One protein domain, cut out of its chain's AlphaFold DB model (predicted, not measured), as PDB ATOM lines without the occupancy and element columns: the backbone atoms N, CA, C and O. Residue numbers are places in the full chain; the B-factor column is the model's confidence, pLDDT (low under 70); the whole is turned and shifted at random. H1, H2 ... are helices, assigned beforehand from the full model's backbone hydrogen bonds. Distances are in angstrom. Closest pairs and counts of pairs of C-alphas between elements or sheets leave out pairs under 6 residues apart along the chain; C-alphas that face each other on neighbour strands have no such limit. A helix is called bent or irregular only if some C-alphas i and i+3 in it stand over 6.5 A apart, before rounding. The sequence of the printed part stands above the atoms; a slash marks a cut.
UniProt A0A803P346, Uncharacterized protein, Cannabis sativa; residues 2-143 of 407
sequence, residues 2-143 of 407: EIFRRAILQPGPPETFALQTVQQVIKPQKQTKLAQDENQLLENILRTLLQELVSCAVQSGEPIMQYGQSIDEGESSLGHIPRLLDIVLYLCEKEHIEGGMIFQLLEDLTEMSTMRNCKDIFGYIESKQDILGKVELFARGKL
ATOM      1  N   GLU A   2     -85.929 -18.432-116.509       86.44
ATOM      2  CA  GLU A   2     -86.470 -17.986-115.202       86.44
ATOM      3  C   GLU A   2     -86.224 -16.514-114.837       86.44
ATOM      4  O   GLU A   2     -87.025 -15.865-114.168       86.44
ATOM      5  N   ILE A   3     -85.112 -15.945-115.300       87.88
ATOM      6  CA  ILE A   3     -84.816 -14.521-115.105       87.88
ATOM      7  C   ILE A   3     -85.856 -13.643-115.828       87.88
ATOM      8  O   ILE A   3     -86.333 -12.674-115.246       87.88
ATOM      9  N   PHE A   4     -86.267 -14.012-117.047       87.94
ATOM     10  CA  PHE A   4     -87.324 -13.308-117.782       87.94
ATOM     11  C   PHE A   4     -88.710 -13.558-117.186       87.94
ATOM     12  O   PHE A   4     -89.496 -12.622-117.101       87.94
ATOM     13  N   ARG A   5     -88.989 -14.774-116.697       87.56
ATOM     14  CA  ARG A   5     -90.241 -15.075-115.981       87.56
ATOM     15  C   ARG A   5     -90.417 -14.165-114.763       87.56
ATOM     16  O   ARG A   5     -91.482 -13.587-114.578       87.56
ATOM     17  N   ARG A   6     -89.352 -13.958-113.983       87.50
ATOM     18  CA  ARG A   6     -89.356 -12.989-112.875       87.50
ATOM     19  C   ARG A   6     -89.476 -11.543-113.353       87.50
ATOM     20  O   ARG A   6     -90.178 -10.771-112.718       87.50
ATOM     21  N   ALA A   7     -88.820 -11.182-114.456       86.75
ATOM     22  CA  ALA A   7     -88.865  -9.827-115.008       86.75
ATOM     23  C   ALA A   7     -90.265  -9.420-115.500       86.75
ATOM     24  O   ALA A   7     -90.646  -8.264-115.351       86.75
ATOM     25  N   ILE A   8     -91.054 -10.362-116.027       88.12
ATOM     26  CA  ILE A   8     -92.457 -10.117-116.404       88.12
ATOM     27  C   ILE A   8     -93.278  -9.658-115.191       88.12
ATOM     28  O   ILE A   8     -94.081  -8.741-115.317       88.12
ATOM     29  N   LEU A   9     -93.028 -10.244-114.018       86.44
ATOM     30  CA  LEU A   9     -93.744  -9.936-112.777       86.44
ATOM     31  C   LEU A   9     -93.233  -8.671-112.066       86.44
ATOM     32  O   LEU A   9     -93.822  -8.254-111.071       86.44
ATOM     33  N   GLN A  10     -92.128  -8.066-112.519       83.25
ATOM     34  CA  GLN A  10     -91.608  -6.860-111.873       83.25
ATOM     35  C   GLN A  10     -92.500  -5.648-112.178       83.25
ATOM     36  O   GLN A  10     -92.799  -5.411-113.353       83.25
ATOM     37  N   PRO A  11     -92.887  -4.852-111.163       78.38
ATOM     38  CA  PRO A  11     -93.665  -3.634-111.364       78.38
ATOM     39  C   PRO A  11     -92.818  -2.518-111.998       78.38
ATOM     40  O   PRO A  11     -91.588  -2.530-111.934       78.38
ATOM     41  N   GLY A  12     -93.482  -1.528-112.601       80.12
ATOM     42  CA  GLY A  12     -92.838  -0.359-113.218       80.12
ATOM     43  C   GLY A  12     -92.563  -0.502-114.723       80.12
ATOM     44  O   GLY A  12     -92.960  -1.490-115.341       80.12
ATOM     45  N   PRO A  13     -91.932   0.483-115.377       83.75
ATOM     46  CA  PRO A  13     -91.663   0.424-116.811       83.75
ATOM     47  C   PRO A  13     -90.482  -0.516-117.135       83.75
ATOM     48  O   PRO A  13     -89.542  -0.609-116.334       83.75
ATOM     49  N   PRO A  14     -90.473  -1.179-118.313       85.12
ATOM     50  CA  PRO A  14     -89.367  -2.042-118.745       85.12
ATOM     51  C   PRO A  14     -87.992  -1.366-118.716       85.12
ATOM     52  O   PRO A  14     -86.981  -2.031-118.505       85.12
ATOM     53  N   GLU A  15     -87.948  -0.040-118.868       85.62
ATOM     54  CA  GLU A  15     -86.716   0.754-118.898       85.62
ATOM     55  C   GLU A  15     -85.830   0.549-117.665       85.62
ATOM     56  O   GLU A  15     -84.603   0.539-117.763       85.62
ATOM     57  N   THR A  16     -86.466   0.332-116.514       84.75
ATOM     58  CA  THR A  16     -85.806   0.245-115.210       84.75
ATOM     59  C   THR A  16     -85.017  -1.049-115.019       84.75
ATOM     60  O   THR A  16     -84.004  -1.054-114.321       84.75
ATOM     61  N   PHE A  17     -85.466  -2.153-115.625       86.12
ATOM     62  CA  PHE A  17     -84.951  -3.491-115.308       86.12
ATOM     63  C   PHE A  17     -84.559  -4.326-116.532       86.12
ATOM     64  O   PHE A  17     -83.703  -5.200-116.401       86.12
ATOM     65  N   ALA A  18     -85.103  -4.057-117.725       84.94
ATOM     66  CA  ALA A  18     -84.940  -4.925-118.893       84.94
ATOM     67  C   ALA A  18     -83.469  -5.160-119.273       84.94
ATOM     68  O   ALA A  18     -83.068  -6.290-119.559       84.94
ATOM     69  N   LEU A  19     -82.635  -4.115-119.228       83.50
ATOM     70  CA  LEU A  19     -81.205  -4.246-119.519       83.50
ATOM     71  C   LEU A  19     -80.496  -5.138-118.488       83.50
ATOM     72  O   LEU A  19     -79.685  -5.989-118.855       83.50
ATOM     73  N   GLN A  20     -80.828  -4.985-117.204       83.94
ATOM     74  CA  GLN A  20     -80.264  -5.815-116.139       83.94
ATOM     75  C   GLN A  20     -80.699  -7.277-116.293       83.94
ATOM     76  O   GLN A  20     -79.890  -8.180-116.079       83.94
ATOM     77  N   THR A  21     -81.943  -7.523-116.712       84.75
ATOM     78  CA  THR A  21     -82.463  -8.864-117.024       84.75
ATOM     79  C   THR A  21     -81.606  -9.550-118.088       84.75
ATOM     80  O   THR A  21     -81.148 -10.672-117.869       84.75
ATOM     81  N   VAL A  22     -81.314  -8.868-119.201       83.31
ATOM     82  CA  VAL A  22     -80.446  -9.399-120.271       83.31
ATOM     83  C   VAL A  22     -79.030  -9.652-119.756       83.31
ATOM     84  O   VAL A  22     -78.483 -10.738-119.955       83.31
ATOM     85  N   GLN A  23     -78.457  -8.692-119.029       83.62
ATOM     86  CA  GLN A  23     -77.108  -8.809-118.472       83.62
ATOM     87  C   GLN A  23     -76.965  -9.973-117.494       83.62
ATOM     88  O   GLN A  23     -75.898 -10.570-117.419       83.62
ATOM     89  N   GLN A  24     -78.010 -10.310-116.735       82.94
ATOM     90  CA  GLN A  24     -78.008 -11.474-115.845       82.94
ATOM     91  C   GLN A  24     -78.062 -12.798-116.612       82.94
ATOM     92  O   GLN A  24     -77.477 -13.777-116.155       82.94
ATOM     93  N   VAL A  25     -78.732 -12.832-117.766       82.19
ATOM     94  CA  VAL A  25     -78.860 -14.037-118.602       82.19
ATOM     95  C   VAL A  25     -77.566 -14.341-119.364       82.19
ATOM     96  O   VAL A  25     -77.264 -15.508-119.587       82.19
ATOM     97  N   ILE A  26     -76.786 -13.319-119.731       78.56
ATOM     98  CA  ILE A  26     -75.664 -13.436-120.685       78.56
ATOM     99  C   ILE A  26     -74.292 -13.255-119.991       78.56
ATOM    100  O   ILE A  26     -73.287 -12.910-120.605       78.56
ATOM    101  N   LYS A  27     -74.187 -13.483-118.673       71.69
ATOM    102  CA  LYS A  27     -72.897 -13.315-117.973       71.69
ATOM    103  C   LYS A  27     -71.841 -14.340-118.429       71.69
ATOM    104  O   LYS A  27     -72.160 -15.527-118.480       71.69
ATOM    105  N   PRO A  28     -70.567 -13.919-118.630       55.25
ATOM    106  CA  PRO A  28     -70.017 -12.569-118.434       55.25
ATOM    107  C   PRO A  28     -70.069 -11.699-119.706       55.25
ATOM    108  O   PRO A  28     -69.310 -11.906-120.650       55.25
ATOM    109  N   GLN A  29     -70.900 -10.656-119.694       59.25
ATOM    110  CA  GLN A  29     -71.061  -9.739-120.824       59.25
ATOM    111  C   GLN A  29     -70.023  -8.599-120.745       59.25
ATOM    112  O   GLN A  29     -69.976  -7.871-119.755       59.25
ATOM    113  N   LYS A  30     -69.171  -8.439-121.771       53.84
ATOM    114  CA  LYS A  30     -68.156  -7.357-121.852       53.84
ATOM    115  C   LYS A  30     -68.550  -6.192-122.776       53.84
ATOM    116  O   LYS A  30     -67.835  -5.196-122.819       53.84
ATOM    117  N   GLN A  31     -69.635  -6.314-123.544       59.16
ATOM    118  CA  GLN A  31     -70.037  -5.361-124.590       59.16
ATOM    119  C   GLN A  31     -71.510  -4.958-124.439       59.16
ATOM    120  O   GLN A  31     -72.328  -5.743-123.968       59.16
ATOM    121  N   THR A  32     -71.839  -3.731-124.853       61.41
ATOM    122  CA  THR A  32     -73.200  -3.160-124.823       61.41
ATOM    123  C   THR A  32     -74.134  -3.728-125.895       61.41
ATOM    124  O   THR A  32     -75.347  -3.654-125.725       61.41
ATOM    125  N   LYS A  33     -73.581  -4.307-126.971       69.12
ATOM    126  CA  LYS A  33     -74.313  -5.058-128.002       69.12
ATOM    127  C   LYS A  33     -73.932  -6.531-127.937       69.12
ATOM    128  O   LYS A  33     -72.753  -6.854-127.804       69.12
ATOM    129  N   LEU A  34     -74.935  -7.394-128.052       75.19
ATOM    130  CA  LEU A  34     -74.770  -8.843-128.015       75.19
ATOM    131  C   LEU A  34     -74.057  -9.385-129.256       75.19
ATOM    132  O   LEU A  34     -74.310  -8.941-130.382       75.19
ATOM    133  N   ALA A  35     -73.198 -10.382-129.054       79.31
ATOM    134  CA  ALA A  35     -72.644 -11.185-130.137       79.31
ATOM    135  C   ALA A  35     -73.746 -12.021-130.815       79.31
ATOM    136  O   ALA A  35     -74.832 -12.222-130.272       79.31
ATOM    137  N   GLN A  36     -73.480 -12.524-132.025       80.62
ATOM    138  CA  GLN A  36     -74.468 -13.294-132.794       80.62
ATOM    139  C   GLN A  36     -74.971 -14.531-132.027       80.62
ATOM    140  O   GLN A  36     -76.174 -14.767-131.969       80.62
ATOM    141  N   ASP A  37     -74.069 -15.274-131.383       82.06
ATOM    142  CA  ASP A  37     -74.426 -16.475-130.614       82.06
ATOM    143  C   ASP A  37     -75.245 -16.163-129.358       82.06
ATOM    144  O   ASP A  37     -76.113 -16.945-128.967       82.06
ATOM    145  N   GLU A  38     -74.987 -15.009-128.739       84.25
ATOM    146  CA  GLU A  38     -75.718 -14.543-127.560       84.25
ATOM    147  C   GLU A  38     -77.127 -14.071-127.936       84.25
ATOM    148  O   GLU A  38     -78.078 -14.374-127.217       84.25
ATOM    149  N   ASN A  39     -77.284 -13.398-129.085       86.31
ATOM    150  CA  ASN A  39     -78.602 -13.064-129.632       86.31
ATOM    151  C   ASN A  39     -79.401 -14.326-129.960       86.31
ATOM    152  O   ASN A  39     -80.562 -14.397-129.579       86.31
ATOM    153  N   GLN A  40     -78.790 -15.339-130.587       88.12
ATOM    154  CA  GLN A  40     -79.497 -16.593-130.869       88.12
ATOM    155  C   GLN A  40     -79.934 -17.297-129.581       88.12
ATOM    156  O   GLN A  40     -81.054 -17.794-129.487       88.12
ATOM    157  N   LEU A  41     -79.050 -17.358-128.580       89.75
ATOM    158  CA  LEU A  41     -79.390 -17.941-127.285       89.75
ATOM    159  C   LEU A  41     -80.569 -17.201-126.646       89.75
ATOM    160  O   LEU A  41     -81.496 -17.839-126.148       89.75
ATOM    161  N   LEU A  42     -80.531 -15.869-126.665       90.69
ATOM    162  CA  LEU A  42     -81.591 -15.037-126.116       90.69
ATOM    163  C   LEU A  42     -82.908 -15.222-126.873       90.69
ATOM    164  O   LEU A  42     -83.943 -15.404-126.235       90.69
ATOM    165  N   GLU A  43     -82.866 -15.229-128.204       91.56
ATOM    166  CA  GLU A  43     -84.025 -15.476-129.059       91.56
ATOM    167  C   GLU A  43     -84.690 -16.804-128.689       91.56
ATOM    168  O   GLU A  43     -85.881 -16.828-128.401       91.56
ATOM    169  N   ASN A  44     -83.919 -17.889-128.596       92.75
ATOM    170  CA  ASN A  44     -84.455 -19.198-128.227       92.75
ATOM    171  C   ASN A  44     -85.104 -19.176-126.839       92.75
ATOM    172  O   ASN A  44     -86.206 -19.681-126.670       92.75
ATOM    173  N   ILE A  45     -84.454 -18.547-125.851       93.56
ATOM    174  CA  ILE A  45     -85.010 -18.417-124.496       93.56
ATOM    175  C   ILE A  45     -86.352 -17.676-124.523       93.56
ATOM    176  O   ILE A  45     -87.283 -18.084-123.830       93.56
ATOM    177  N   LEU A  46     -86.443 -16.585-125.286       94.69
ATOM    178  CA  LEU A  46     -87.655 -15.775-125.398       94.69
ATOM    179  C   LEU A  46     -88.765 -16.513-126.151       94.69
ATOM    180  O   LEU A  46     -89.914 -16.450-125.725       94.69
ATOM    181  N   ARG A  47     -88.433 -17.244-127.221       95.69
ATOM    182  CA  ARG A  47     -89.385 -18.058-127.993       95.69
ATOM    183  C   ARG A  47     -89.949 -19.203-127.162       95.69
ATOM    184  O   ARG A  47     -91.163 -19.370-127.127       95.69
ATOM    185  N   THR A  48     -89.104 -19.933-126.433       95.69
ATOM    186  CA  THR A  48     -89.573 -21.000-125.538       95.69
ATOM    187  C   THR A  48     -90.422 -20.434-124.400       95.69
ATOM    188  O   THR A  48     -91.482 -20.975-124.104       95.69
ATOM    189  N   LEU A  49     -90.034 -19.295-123.810       95.56
ATOM    190  CA  LEU A  49     -90.860 -18.635-122.793       95.56
ATOM    191  C   LEU A  49     -92.221 -18.196-123.355       95.56
ATOM    192  O   LEU A  49     -93.243 -18.383-122.702       95.56
ATOM    193  N   LEU A  50     -92.250 -17.626-124.562       96.44
ATOM    194  CA  LEU A  50     -93.491 -17.245-125.238       96.44
ATOM    195  C   LEU A  50     -94.394 -18.465-125.467       96.44
ATOM    196  O   LEU A  50     -95.587 -18.396-125.180       96.44
ATOM    197  N   GLN A  51     -93.829 -19.581-125.932       95.44
ATOM    198  CA  GLN A  51     -94.546 -20.845-126.128       95.44
ATOM    199  C   GLN A  51     -95.149 -21.374-124.823       95.44
ATOM    200  O   GLN A  51     -96.325 -21.737-124.801       95.44
ATOM    201  N   GLU A  52     -94.386 -21.371-123.727       95.19
ATOM    202  CA  GLU A  52     -94.891 -21.773-122.411       95.19
ATOM    203  C   GLU A  52     -96.043 -20.880-121.947       95.19
ATOM    204  O   GLU A  52     -97.077 -21.388-121.516       95.19
ATOM    205  N   LEU A  53     -95.908 -19.555-122.072       93.94
ATOM    206  CA  LEU A  53     -96.959 -18.613-121.677       93.94
ATOM    207  C   LEU A  53     -98.238 -18.809-122.496       93.94
ATOM    208  O   LEU A  53     -99.329 -18.805-121.928       93.94
ATOM    209  N   VAL A  54     -98.113 -19.015-123.811       94.62
ATOM    210  CA  VAL A  54     -99.258 -19.314-124.684       94.62
ATOM    211  C   VAL A  54     -99.906 -20.640-124.282       94.62
ATOM    212  O   VAL A  54    -101.127 -20.705-124.172       94.62
ATOM    213  N   SER A  55     -99.113 -21.677-124.004       94.38
ATOM    214  CA  SER A  55     -99.619 -22.977-123.548       94.38
ATOM    215  C   SER A  55    -100.391 -22.853-122.231       94.38
ATOM    216  O   SER A  55    -101.517 -23.339-122.130       94.38
ATOM    217  N   CYS A  56     -99.856 -22.126-121.245       93.00
ATOM    218  CA  CYS A  56    -100.547 -21.885-119.977       93.00
ATOM    219  C   CYS A  56    -101.839 -21.066-120.147       93.00
ATOM    220  O   CYS A  56    -102.848 -21.375-119.510       93.00
ATOM    221  N   ALA A  57    -101.846 -20.055-121.023       92.44
ATOM    222  CA  ALA A  57    -103.050 -19.279-121.335       92.44
ATOM    223  C   ALA A  57    -104.146 -20.159-121.961       92.44
ATOM    224  O   ALA A  57    -105.309 -20.109-121.569       92.44
ATOM    225  N   VAL A  58    -103.767 -21.037-122.894       92.25
ATOM    226  CA  VAL A  58    -104.703 -21.978-123.522       92.25
ATOM    227  C   VAL A  58    -105.242 -22.991-122.507       92.25
ATOM    228  O   VAL A  58    -106.436 -23.279-122.524       92.25
ATOM    229  N   GLN A  59    -104.401 -23.499-121.602       92.69
ATOM    230  CA  GLN A  59    -104.809 -24.449-120.557       92.69
ATOM    231  C   GLN A  59    -105.745 -23.830-119.511       92.69
ATOM    232  O   GLN A  59    -106.661 -24.502-119.041       92.69
ATOM    233  N   SER A  60    -105.537 -22.560-119.159       89.56
ATOM    234  CA  SER A  60    -106.420 -21.811-118.252       89.56
ATOM    235  C   SER A  60    -107.723 -21.357-118.920       89.56
ATOM    236  O   SER A  60    -108.682 -21.026-118.228       89.56
ATOM    237  N   GLY A  61    -107.791 -21.375-120.256       87.00
ATOM    238  CA  GLY A  61    -108.943 -20.895-121.021       87.00
ATOM    239  C   GLY A  61    -109.057 -19.367-121.072       87.00
ATOM    240  O   GLY A  61    -110.075 -18.848-121.532       87.00
ATOM    241  N   GLU A  62    -108.029 -18.649-120.619       87.12
ATOM    242  CA  GLU A  62    -107.969 -17.190-120.635       87.12
ATOM    243  C   GLU A  62    -107.566 -16.662-122.027       87.12
ATOM    244  O   GLU A  62    -106.830 -17.321-122.774       87.12
ATOM    245  N   PRO A  63    -108.008 -15.453-122.420       88.75
ATOM    246  CA  PRO A  63    -107.494 -14.795-123.615       88.75
ATOM    247  C   PRO A  63    -105.977 -14.592-123.516       88.75
ATOM    248  O   PRO A  63    -105.473 -14.053-122.535       88.75
ATOM    249  N   ILE A  64    -105.242 -14.967-124.568       91.38
ATOM    250  CA  ILE A  64    -103.764 -14.989-124.584       91.38
ATOM    251  C   ILE A  64    -103.152 -13.652-124.134       91.38
ATOM    252  O   ILE A  64    -102.210 -13.629-123.348       91.38
ATOM    253  N   MET A  65    -103.705 -12.524-124.587       90.88
ATOM    254  CA  MET A  65    -103.181 -11.194-124.246       90.88
ATOM    255  C   MET A  65    -103.558 -10.714-122.835       90.88
ATOM    256  O   MET A  65    -102.987  -9.735-122.367       90.88
ATOM    257  N   GLN A  66    -104.488 -11.391-122.156       88.81
ATOM    258  CA  GLN A  66    -104.952 -11.073-120.797       88.81
ATOM    259  C   GLN A  66    -104.432 -12.073-119.755       88.81
ATOM    260  O   GLN A  66    -104.647 -11.887-118.563       88.81
ATOM    261  N   TYR A  67    -103.727 -13.121-120.187       88.62
ATOM    262  CA  TYR A  67    -103.248 -14.166-119.292       88.62
ATOM    263  C   TYR A  67    -102.363 -13.609-118.170       88.62
ATOM    264  O   TYR A  67    -101.362 -12.928-118.433       88.62
ATOM    265  N   GLY A  68    -102.713 -13.940-116.924       81.06
ATOM    266  CA  GLY A  68    -101.982 -13.506-115.730       81.06
ATOM    267  C   GLY A  68    -102.262 -12.071-115.281       81.06
ATOM    268  O   GLY A  68    -101.536 -11.543-114.442       81.06
ATOM    269  N   GLN A  69    -103.298 -11.436-115.829       81.56
ATOM    270  CA  GLN A  69    -103.765 -10.128-115.388       81.56
ATOM    271  C   GLN A  69    -104.437 -10.238-114.013       81.56
ATOM    272  O   GLN A  69    -105.495 -10.847-113.861       81.56
ATOM    273  N   SER A  70    -103.823  -9.628-113.001       71.25
ATOM    274  CA  SER A  70    -104.433  -9.431-111.687       71.25
ATOM    275  C   SER A  70    -105.232  -8.128-111.668       71.25
ATOM    276  O   SER A  70    -104.707  -7.054-111.970       71.25
ATOM    277  N   ILE A  71    -106.504  -8.218-111.289       60.22
ATOM    278  CA  ILE A  71    -107.331  -7.056-110.956       60.22
ATOM    279  C   ILE A  71    -107.139  -6.820-109.459       60.22
ATOM    280  O   ILE A  71    -107.933  -7.304-108.660       60.22
ATOM    281  N   ASP A  72    -106.048  -6.162-109.080       54.50
ATOM    282  CA  ASP A  72    -105.900  -5.652-107.716       54.50
ATOM    283  C   ASP A  72    -106.188  -4.145-107.715       54.50
ATOM    284  O   ASP A  72    -106.017  -3.471-108.734       54.50
ATOM    285  N   GLU A  73    -106.726  -3.646-106.605       49.09
ATOM    286  CA  GLU A  73    -107.396  -2.346-106.464       49.09
ATOM    287  C   GLU A  73    -106.644  -1.157-107.112       49.09
ATOM    288  O   GLU A  73    -105.761  -0.547-106.518       49.09
ATOM    289  N   GLY A  74    -107.049  -0.778-108.333       53.53
ATOM    290  CA  GLY A  74    -106.748   0.524-108.950       53.53
ATOM    291  C   GLY A  74    -105.743   0.538-110.107       53.53
ATOM    292  O   GLY A  74    -105.805   1.455-110.925       53.53
ATOM    293  N   GLU A  75    -104.888  -0.477-110.259       53.94
ATOM    294  CA  GLU A  75    -103.955  -0.593-111.392       53.94
ATOM    295  C   GLU A  75    -104.110  -1.956-112.071       53.94
ATOM    296  O   GLU A  75    -103.685  -2.992-111.567       53.94
ATOM    297  N   SER A  76    -104.726  -1.960-113.254       57.97
ATOM    298  CA  SER A  76    -104.828  -3.167-114.069       57.97
ATOM    299  C   SER A  76    -103.432  -3.592-114.526       57.97
ATOM    300  O   SER A  76    -102.839  -2.940-115.390       57.97
ATOM    301  N   SER A  77    -102.904  -4.689-113.977       67.50
ATOM    302  CA  SER A  77    -101.630  -5.240-114.440       67.50
ATOM    303  C   SER A  77    -101.749  -5.681-115.905       67.50
ATOM    304  O   SER A  77    -102.794  -6.144-116.365       67.50
ATOM    305  N   LEU A  78    -100.696  -5.463-116.695       74.94
ATOM    306  CA  LEU A  78    -100.661  -5.941-118.079       74.94
ATOM    307  C   LEU A  78    -100.527  -7.468-118.079       74.94
ATOM    308  O   LEU A  78     -99.762  -8.015-117.285       74.94
ATOM    309  N   GLY A  79    -101.207  -8.142-119.010       87.56
ATOM    310  CA  GLY A  79    -101.037  -9.581-119.207       87.56
ATOM    311  C   GLY A  79     -99.566  -9.957-119.429       87.56
ATOM    312  O   GLY A  79     -98.773  -9.186-119.984       87.56
ATOM    313  N   HIS A  80     -99.192 -11.172-119.028       90.94
ATOM    314  CA  HIS A  80     -97.805 -11.641-119.052       90.94
ATOM    315  C   HIS A  80     -97.172 -11.597-120.454       90.94
ATOM    316  O   HIS A  80     -95.992 -11.274-120.594       90.94
ATOM    317  N   ILE A  81     -97.951 -11.897-121.499       93.88
ATOM    318  CA  ILE A  81     -97.484 -11.888-122.894       93.88
ATOM    319  C   ILE A  81     -97.249 -10.458-123.409       93.88
ATOM    320  O   ILE A  81     -96.125 -10.189-123.838       93.88
ATOM    321  N   PRO A  82     -98.214  -9.513-123.334       93.69
ATOM    322  CA  PRO A  82     -97.951  -8.108-123.654       93.69
ATOM    323  C   PRO A  82     -96.746  -7.547-122.898       93.69
ATOM    324  O   PRO A  82     -95.932  -6.823-123.467       93.69
ATOM    325  N   ARG A  83     -96.588  -7.934-121.628       92.31
ATOM    326  CA  ARG A  83     -95.468  -7.504-120.794       92.31
ATOM    327  C   ARG A  83     -94.121  -8.029-121.291       92.31
ATOM    328  O   ARG A  83     -93.157  -7.267-121.342       92.31
ATOM    329  N   LEU A  84     -94.047  -9.300-121.690       94.69
ATOM    330  CA  LEU A  84     -92.861  -9.866-122.337       94.69
ATOM    331  C   LEU A  84     -92.538  -9.127-123.643       94.69
ATOM    332  O   LEU A  84     -91.386  -8.752-123.862       94.69
ATOM    333  N   LEU A  85     -93.547  -8.887-124.486       95.50
ATOM    334  CA  LEU A  85     -93.380  -8.171-125.751       95.50
ATOM    335  C   LEU A  85     -92.887  -6.737-125.532       95.50
ATOM    336  O   LEU A  85     -91.986  -6.310-126.242       95.50
ATOM    337  N   ASP A  86     -93.389  -6.027-124.520       94.25
ATOM    338  CA  ASP A  86     -92.941  -4.673-124.177       94.25
ATOM    339  C   ASP A  86     -91.479  -4.639-123.704       94.25
ATOM    340  O   ASP A  86     -90.726  -3.743-124.091       94.25
ATOM    341  N   ILE A  87     -91.042  -5.633-122.920       93.38
ATOM    342  CA  ILE A  87     -89.632  -5.778-122.519       93.38
ATOM    343  C   ILE A  87     -88.747  -5.980-123.752       93.38
ATOM    344  O   ILE A  87     -87.731  -5.300-123.904       93.38
ATOM    345  N   VAL A  88     -89.125  -6.901-124.641       94.62
ATOM    346  CA  VAL A  88     -88.357  -7.192-125.862       94.62
ATOM    347  C   VAL A  88     -88.358  -5.989-126.802       94.62
ATOM    348  O   VAL A  88     -87.304  -5.622-127.312       94.62
ATOM    349  N   LEU A  89     -89.502  -5.332-126.990       95.06
ATOM    350  CA  LEU A  89     -89.631  -4.144-127.828       95.06
ATOM    351  C   LEU A  89     -88.727  -3.013-127.330       95.06
ATOM    352  O   LEU A  89     -88.003  -2.433-128.136       95.06
ATOM    353  N   TYR A  90     -88.699  -2.754-126.019       93.44
ATOM    354  CA  TYR A  90     -87.793  -1.769-125.424       93.44
ATOM    355  C   TYR A  90     -86.319  -2.116-125.674       93.44
ATOM    356  O   TYR A  90     -85.521  -1.268-126.073       93.44
ATOM    357  N   LEU A  91     -85.941  -3.380-125.476       91.19
ATOM    358  CA  LEU A  91     -84.571  -3.840-125.713       91.19
ATOM    359  C   LEU A  91     -84.166  -3.722-127.189       91.19
ATOM    360  O   LEU A  91     -83.018  -3.376-127.477       91.19
ATOM    361  N   CYS A  92     -85.091  -4.010-128.110       92.31
ATOM    362  CA  CYS A  92     -84.901  -3.828-129.547       92.31
ATOM    363  C   CYS A  92     -84.739  -2.339-129.887       92.31
ATOM    364  O   CYS A  92     -83.827  -1.982-130.627       92.31
ATOM    365  N   GLU A  93     -85.595  -1.478-129.333       91.62
ATOM    366  CA  GLU A  93     -85.578  -0.028-129.558       91.62
ATOM    367  C   GLU A  93     -84.288   0.629-129.055       91.62
ATOM    368  O   GLU A  93     -83.753   1.518-129.707       91.62
ATOM    369  N   LYS A  94     -83.753   0.189-127.911       89.25
ATOM    370  CA  LYS A  94     -82.464   0.672-127.383       89.25
ATOM    371  C   LYS A  94     -81.246  -0.031-127.996       89.25
ATOM    372  O   LYS A  94     -80.128   0.165-127.525       89.25
ATOM    373  N   GLU A  95     -81.453  -0.858-129.020       87.06
ATOM    374  CA  GLU A  95     -80.423  -1.639-129.714       87.06
ATOM    375  C   GLU A  95     -79.574  -2.550-128.802       87.06
ATOM    376  O   GLU A  95     -78.436  -2.897-129.138       87.06
ATOM    377  N   HIS A  96     -80.104  -2.955-127.643       86.06
ATOM    378  CA  HIS A  96     -79.441  -3.915-126.752       86.06
ATOM    379  C   HIS A  96     -79.498  -5.339-127.307       86.06
ATOM    380  O   HIS A  96     -78.612  -6.153-127.039       86.06
ATOM    381  N   ILE A  97     -80.536  -5.619-128.092       89.38
ATOM    382  CA  ILE A  97     -80.790  -6.899-128.747       89.38
ATOM    383  C   ILE A  97     -81.109  -6.649-130.231       89.38
ATOM    384  O   ILE A  97     -81.446  -5.531-130.625       89.38
ATOM    385  N   GLU A  98     -81.004  -7.671-131.079       89.38
ATOM    386  CA  GLU A  98     -81.393  -7.554-132.488       89.38
ATOM    387  C   GLU A  98     -82.866  -7.137-132.676       89.38
ATOM    388  O   GLU A  98     -83.792  -7.798-132.208       89.38
ATOM    389  N   GLY A  99     -83.089  -6.065-133.445       87.94
ATOM    390  CA  GLY A  99     -84.420  -5.506-133.710       87.94
ATOM    391  C   GLY A  99     -85.391  -6.439-134.443       87.94
ATOM    392  O   GLY A  99     -86.593  -6.204-134.414       87.94
ATOM    393  N   GLY A 100     -84.900  -7.504-135.083       90.88
ATOM    394  CA  GLY A 100     -85.737  -8.526-135.720       90.88
ATOM    395  C   GLY A 100     -86.475  -9.434-134.729       90.88
ATOM    396  O   GLY A 100     -87.513  -9.988-135.088       90.88
ATOM    397  N   MET A 101     -85.996  -9.551-133.482       92.88
ATOM    398  CA  MET A 101     -86.554 -10.489-132.500       92.88
ATOM    399  C   MET A 101     -88.020 -10.213-132.179       92.88
ATOM    400  O   MET A 101     -88.817 -11.147-132.154       92.88
ATOM    401  N   ILE A 102     -88.408  -8.947-131.991       95.94
ATOM    402  CA  ILE A 102     -89.808  -8.609-131.701       95.94
ATOM    403  C   ILE A 102     -90.745  -9.042-132.835       95.94
ATOM    404  O   ILE A 102     -91.829  -9.557-132.577       95.94
ATOM    405  N   PHE A 103     -90.313  -8.912-134.091       96.75
ATOM    406  CA  PHE A 103     -91.111  -9.326-135.244       96.75
ATOM    407  C   PHE A 103     -91.244 -10.844-135.328       96.75
ATOM    408  O   PHE A 103     -92.329 -11.326-135.638       96.75
ATOM    409  N   GLN A 104     -90.178 -11.588-135.013       95.88
ATOM    410  CA  GLN A 104     -90.230 -13.050-134.972       95.88
ATOM    411  C   GLN A 104     -91.163 -13.546-133.862       95.88
ATOM    412  O   GLN A 104     -91.982 -14.425-134.102       95.88
ATOM    413  N   LEU A 105     -91.105 -12.941-132.670       97.12
ATOM    414  CA  LEU A 105     -92.017 -13.281-131.574       97.12
ATOM    415  C   LEU A 105     -93.478 -12.970-131.919       97.12
ATOM    416  O   LEU A 105     -94.359 -13.751-131.574       97.12
ATOM    417  N   LEU A 106     -93.749 -11.858-132.610       97.12
ATOM    418  CA  LEU A 106     -95.098 -11.530-133.081       97.12
ATOM    419  C   LEU A 106     -95.587 -12.515-134.153       97.12
ATOM    420  O   LEU A 106     -96.745 -12.928-134.104       97.12
ATOM    421  N   GLU A 107     -94.726 -12.915-135.095       96.75
ATOM    422  CA  GLU A 107     -95.038 -13.948-136.094       96.75
ATOM    423  C   GLU A 107     -95.418 -15.261-135.399       96.75
ATOM    424  O   GLU A 107     -96.550 -15.728-135.562       96.75
ATOM    425  N   ASP A 108     -94.542 -15.769-134.531       96.81
ATOM    426  CA  ASP A 108     -94.753 -16.991-133.754       96.81
ATOM    427  C   ASP A 108     -96.047 -16.916-132.922       96.81
ATOM    428  O   ASP A 108     -96.872 -17.834-132.944       96.81
ATOM    429  N   LEU A 109     -96.271 -15.802-132.214       96.75
ATOM    430  CA  LEU A 109     -97.462 -15.597-131.387       96.75
ATOM    431  C   LEU A 109     -98.742 -15.680-132.220       96.75
ATOM    432  O   LEU A 109     -99.707 -16.324-131.806       96.75
ATOM    433  N   THR A 110     -98.771 -15.054-133.399       95.81
ATOM    434  CA  THR A 110     -99.942 -15.131-134.281       95.81
ATOM    435  C   THR A 110    -100.142 -16.525-134.870       95.81
ATOM    436  O   THR A 110    -101.288 -16.945-135.037       95.81
ATOM    437  N   GLU A 111     -99.070 -17.265-135.162       94.56
ATOM    438  CA  GLU A 111     -99.133 -18.621-135.718       94.56
ATOM    439  C   GLU A 111     -99.687 -19.635-134.709       94.56
ATOM    440  O   GLU A 111    -100.545 -20.445-135.061       94.56
ATOM    441  N   MET A 112     -99.290 -19.521-133.440       93.38
ATOM    442  CA  MET A 112     -99.740 -20.401-132.351       93.38
ATOM    443  C   MET A 112    -101.126 -20.044-131.789       93.38
ATOM    444  O   MET A 112    -101.656 -20.752-130.934       93.38
ATOM    445  N   SER A 113    -101.731 -18.945-132.247       93.00
ATOM    446  CA  SER A 113    -102.977 -18.407-131.692       93.00
ATOM    447  C   SER A 113    -104.192 -18.663-132.577       93.00
ATOM    448  O   SER A 113    -104.107 -18.691-133.803       93.00
ATOM    449  N   THR A 114    -105.377 -18.769-131.971       92.00
ATOM    450  CA  THR A 114    -106.654 -18.818-132.708       92.00
ATOM    451  C   THR A 114    -106.990 -17.469-133.355       92.00
ATOM    452  O   THR A 114    -106.476 -16.427-132.948       92.00
ATOM    453  N   MET A 115    -107.910 -17.448-134.331       89.81
ATOM    454  CA  MET A 115    -108.321 -16.194-134.990       89.81
ATOM    455  C   MET A 115    -108.993 -15.191-134.047       89.81
ATOM    456  O   MET A 115    -108.901 -13.991-134.291       89.81
ATOM    457  N   ARG A 116    -109.633 -15.662-132.966       88.62
ATOM    458  CA  ARG A 116    -110.183 -14.790-131.919       88.62
ATOM    459  C   ARG A 116    -109.053 -14.022-131.231       88.62
ATOM    460  O   ARG A 116    -109.059 -12.801-131.263       88.62
ATOM    461  N   ASN A 117    -108.044 -14.741-130.743       92.12
ATOM    462  CA  ASN A 117    -106.895 -14.151-130.051       92.12
ATOM    463  C   ASN A 117    -106.028 -13.298-130.991       92.12
ATOM    464  O   ASN A 117    -105.468 -12.289-130.575       92.12
ATOM    465  N   CYS A 118    -105.954 -13.653-132.280       94.19
ATOM    466  CA  CYS A 118    -105.237 -12.855-133.278       94.19
ATOM    467  C   CYS A 118    -105.787 -11.426-133.407       94.19
ATOM    468  O   CYS A 118    -105.017 -10.538-133.758       94.19
ATOM    469  N   LYS A 119    -107.075 -11.176-133.120       92.69
ATOM    470  CA  LYS A 119    -107.645  -9.814-133.131       92.69
ATOM    471  C   LYS A 119    -107.049  -8.950-132.016       92.69
ATOM    472  O   LYS A 119    -106.714  -7.794-132.268       92.69
ATOM    473  N   ASP A 120    -106.857  -9.527-130.833       93.38
ATOM    474  CA  ASP A 120    -106.268  -8.841-129.676       93.38
ATOM    475  C   ASP A 120    -104.759  -8.649-129.856       93.38
ATOM    476  O   ASP A 120    -104.232  -7.559-129.633       93.38
ATOM    477  N   ILE A 121    -104.066  -9.682-130.352       95.81
ATOM    478  CA  ILE A 121    -102.641  -9.606-130.706       95.81
ATOM    479  C   ILE A 121    -102.414  -8.509-131.751       95.81
ATOM    480  O   ILE A 121    -101.491  -7.709-131.626       95.81
ATOM    481  N   PHE A 122    -103.273  -8.428-132.770       96.06
ATOM    482  CA  PHE A 122    -103.169  -7.381-133.781       96.06
ATOM    483  C   PHE A 122    -103.472  -5.989-133.217       96.06
ATOM    484  O   PHE A 122    -102.809  -5.031-133.597       96.06
ATOM    485  N   GLY A 123    -104.398  -5.875-132.258       95.00
ATOM    486  CA  GLY A 123    -104.617  -4.631-131.515       95.00
ATOM    487  C   GLY A 123    -103.358  -4.150-130.783       95.00
ATOM    488  O   GLY A 123    -103.043  -2.961-130.815       95.00
ATOM    489  N   TYR A 124    -102.575  -5.065-130.202       95.56
ATOM    490  CA  TYR A 124    -101.262  -4.725-129.643       95.56
ATOM    491  C   TYR A 124    -100.290  -4.226-130.722       95.56
ATOM    492  O   TYR A 124     -99.656  -3.188-130.529       95.56
ATOM    493  N   ILE A 125    -100.205  -4.906-131.870       96.38
ATOM    494  CA  ILE A 125     -99.343  -4.489-132.992       96.38
ATOM    495  C   ILE A 125     -99.701  -3.073-133.464       96.38
ATOM    496  O   ILE A 125     -98.805  -2.240-133.617       96.38
ATOM    497  N   GLU A 126    -100.991  -2.777-133.638       94.75
ATOM    498  CA  GLU A 126    -101.479  -1.438-133.994       94.75
ATOM    499  C   GLU A 126    -101.078  -0.395-132.939       94.75
ATOM    500  O   GLU A 126    -100.585   0.674-133.293       94.75
ATOM    501  N   SER A 127    -101.199  -0.716-131.645       94.94
ATOM    502  CA  SER A 127    -100.833   0.205-130.554       94.94
ATOM    503  C   SER A 127     -99.338   0.544-130.495       94.94
ATOM    504  O   SER A 127     -98.961   1.589-129.965       94.94
ATOM    505  N   LYS A 128     -98.472  -0.326-131.031       94.69
ATOM    506  CA  LYS A 128     -97.008  -0.157-131.033       94.69
ATOM    507  C   LYS A 128     -96.452   0.218-132.409       94.69
ATOM    508  O   LYS A 128     -95.231   0.212-132.589       94.69
ATOM    509  N   GLN A 129     -97.311   0.553-133.375       93.12
ATOM    510  CA  GLN A 129     -96.910   0.808-134.762       93.12
ATOM    511  C   GLN A 129     -95.861   1.920-134.896       93.12
ATOM    512  O   GLN A 129     -94.931   1.773-135.685       93.12
ATOM    513  N   ASP A 130     -95.946   2.973-134.078       91.56
ATOM    514  CA  ASP A 130     -95.014   4.108-134.119       91.56
ATOM    515  C   ASP A 130     -93.590   3.700-133.722       91.56
ATOM    516  O   ASP A 130     -92.608   4.211-134.262       91.56
ATOM    517  N   ILE A 131     -93.468   2.748-132.793       93.56
ATOM    518  CA  ILE A 131     -92.179   2.216-132.344       93.56
ATOM    519  C   ILE A 131     -91.666   1.202-133.369       93.56
ATOM    520  O   ILE A 131     -90.533   1.315-133.832       93.56
ATOM    521  N   LEU A 132     -92.510   0.250-133.782       94.38
ATOM    522  CA  LEU A 132     -92.164  -0.783-134.769       94.38
ATOM    523  C   LEU A 132     -91.796  -0.193-136.143       94.38
ATOM    524  O   LEU A 132     -91.000  -0.784-136.875       94.38
ATOM    525  N   GLY A 133     -92.368   0.960-136.490       91.12
ATOM    526  CA  GLY A 133     -92.132   1.689-137.736       91.12
ATOM    527  C   GLY A 133     -90.853   2.530-137.748       91.12
ATOM    528  O   GLY A 133     -90.485   3.056-138.801       91.12
ATOM    529  N   LYS A 134     -90.135   2.653-136.620       91.94
ATOM    530  CA  LYS A 134     -88.833   3.339-136.578       91.94
ATOM    531  C   LYS A 134     -87.862   2.682-137.550       91.94
ATOM    532  O   LYS A 134     -87.790   1.459-137.627       91.94
ATOM    533  N   VAL A 135     -87.080   3.494-138.264       89.19
ATOM    534  CA  VAL A 135     -86.210   3.053-139.374       89.19
ATOM    535  C   VAL A 135     -85.321   1.862-138.989       89.19
ATOM    536  O   VAL A 135     -85.172   0.926-139.774       89.19
ATOM    537  N   GLU A 136     -84.776   1.879-137.775       89.06
ATOM    538  CA  GLU A 136     -83.896   0.842-137.222       89.06
ATOM    539  C   GLU A 136     -84.595  -0.522-137.097       89.06
ATOM    540  O   GLU A 136     -84.044  -1.546-137.510       89.06
ATOM    541  N   LEU A 137     -85.833  -0.534-136.589       92.31
ATOM    542  CA  LEU A 137     -86.637  -1.744-136.405       92.31
ATOM    543  C   LEU A 137     -87.304  -2.179-137.709       92.31
ATOM    544  O   LEU A 137     -87.213  -3.344-138.104       92.31
ATOM    545  N   PHE A 138     -87.902  -1.233-138.429       91.88
ATOM    546  CA  PHE A 138     -88.592  -1.473-139.689       91.88
ATOM    547  C   PHE A 138     -87.680  -2.153-140.717       91.88
ATOM    548  O   PHE A 138     -88.072  -3.141-141.343       91.88
ATOM    549  N   ALA A 139     -86.432  -1.695-140.857       90.44
ATOM    550  CA  ALA A 139     -85.479  -2.284-141.797       90.44
ATOM    551  C   ALA A 139     -85.198  -3.772-141.521       90.44
ATOM    552  O   ALA A 139     -84.941  -4.526-142.462       90.44
ATOM    553  N   ARG A 140     -85.267  -4.198-140.253       90.50
ATOM    554  CA  ARG A 140     -85.044  -5.586-139.819       90.50
ATOM    555  C   ARG A 140     -86.311  -6.439-139.888       90.50
ATOM    556  O   ARG A 140     -86.223  -7.613-140.228       90.50
ATOM    557  N   GLY A 141     -87.471  -5.855-139.596       90.75
ATOM    558  CA  GLY A 141     -88.726  -6.581-139.397       90.75
ATOM    559  C   GLY A 141     -89.738  -6.545-140.535       90.75
ATOM    560  O   GLY A 141     -90.665  -7.355-140.549       90.75
ATOM    561  N   LYS A 142     -89.593  -5.638-141.511       91.50
ATOM    562  CA  LYS A 142     -90.647  -5.370-142.508       91.50
ATOM    563  C   LYS A 142     -91.121  -6.604-143.276       91.50
ATOM    564  O   LYS A 142     -92.310  -6.753-143.522       91.50
ATOM    565  N   LEU A 143     -90.220  -7.511-143.660       92.44
ATOM    566  CA  LEU A 143     -90.612  -8.707-144.417       92.44
ATOM    567  C   LEU A 143     -91.340  -9.733-143.546       92.44
ATOM    568  O   LEU A 143     -92.252 -10.390-144.045       92.44
TER     569      LEU A 143
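This is residues 2 to 143 of the 407 residues of an uncharacterized protein of Cannabis sativa (UniProt A0A803P346). Picture three helices, H3, H4 and H5, in an up-and-down bundle with H4 in the middle of the domain; the short hairpin of H1 and H2 lies crosswise over H4, and on the far side of the bundle H6 folds back after H5 while H8 packs on residues 100 to 104 of H5. Residues 71 to 76, between H3 and H4, stick out. The printed part has 142 residues with eight named helices, H1 to H8 in chain order, and no named strand, class all helix. It is compact, with a radius of gyration of the C-alphas of 14.8 A and spans of 42 by 33 by 26 A.

Start with H1, residues 2 to 8, and H2, residues 18 to 25: this helical hairpin touches at Ile 3 and Thr 21, closest C-alphas 6.4 A apart, at a shallow tilt of 8 degrees, opposite ways. Go on to H3, residues 36 to 60, and H4, residues 80 to 93, the hub, which touches five helices. H4 is about perpendicular to H1, 87 degrees, and to H2, 85 degrees; the closest C-alphas are Ile 8 and Arg 83, 5.9 A, and Ala 18 and Ile 87, 6.0 A. With H5, residues 100 to 111, H3 and H4 form the up and down bundle, each helix running against the one before. Its closest C-alphas are Leu 53 and Ile 81 for H3 and H4, 6.9 A, Leu 89 and Ile 102 for H4 and H5, 5.9 A, and Arg 47 and Leu 105 for H3 and H5, 6.5 A. Next, H6, residues 115 to 127, only just touches H5, with 3 pairs of C-alphas within 8 A, the closest Thr 110 and Cys 118, 5.9 A. H7, residues 129 to 132, is close but not clearly touching H4, with C-alphas Glu 93 and Ile 131 7.5 A apart. H8, residues 135 to 143, touches H5, closest C-alphas Gly 100 and Arg 140, 5.1 A. Every O i to N i+4 pair is within hydrogen-bond range in H1 to H5, against 7 of 9 in H6 and 3 of 5 in H8; H7 is too short for one.

Find C-alpha 2 at (-86.470, -17.986, -115.202), where H1 begins. From C-alpha 36 at (-74.468, -13.294, -132.794) H3 runs 36.1 A; H4 spans 19.9 A, H5 16.8 A and H6 18.6 A. H8 ends at C-alpha 143, (-90.612, -8.707, -144.417); it is irregular, with C-alphas 140 and 143 7.9 A apart.

The C-alphas farthest apart, Lys 30 and Arg 116, are 43.9 A apart. The printed part has no cut; the link from H3 to H4, 19 residues, is long. Look for pLDDT under 70 at residues 28 to 33 and 71 to 77; the mean of the printed part is 87.0.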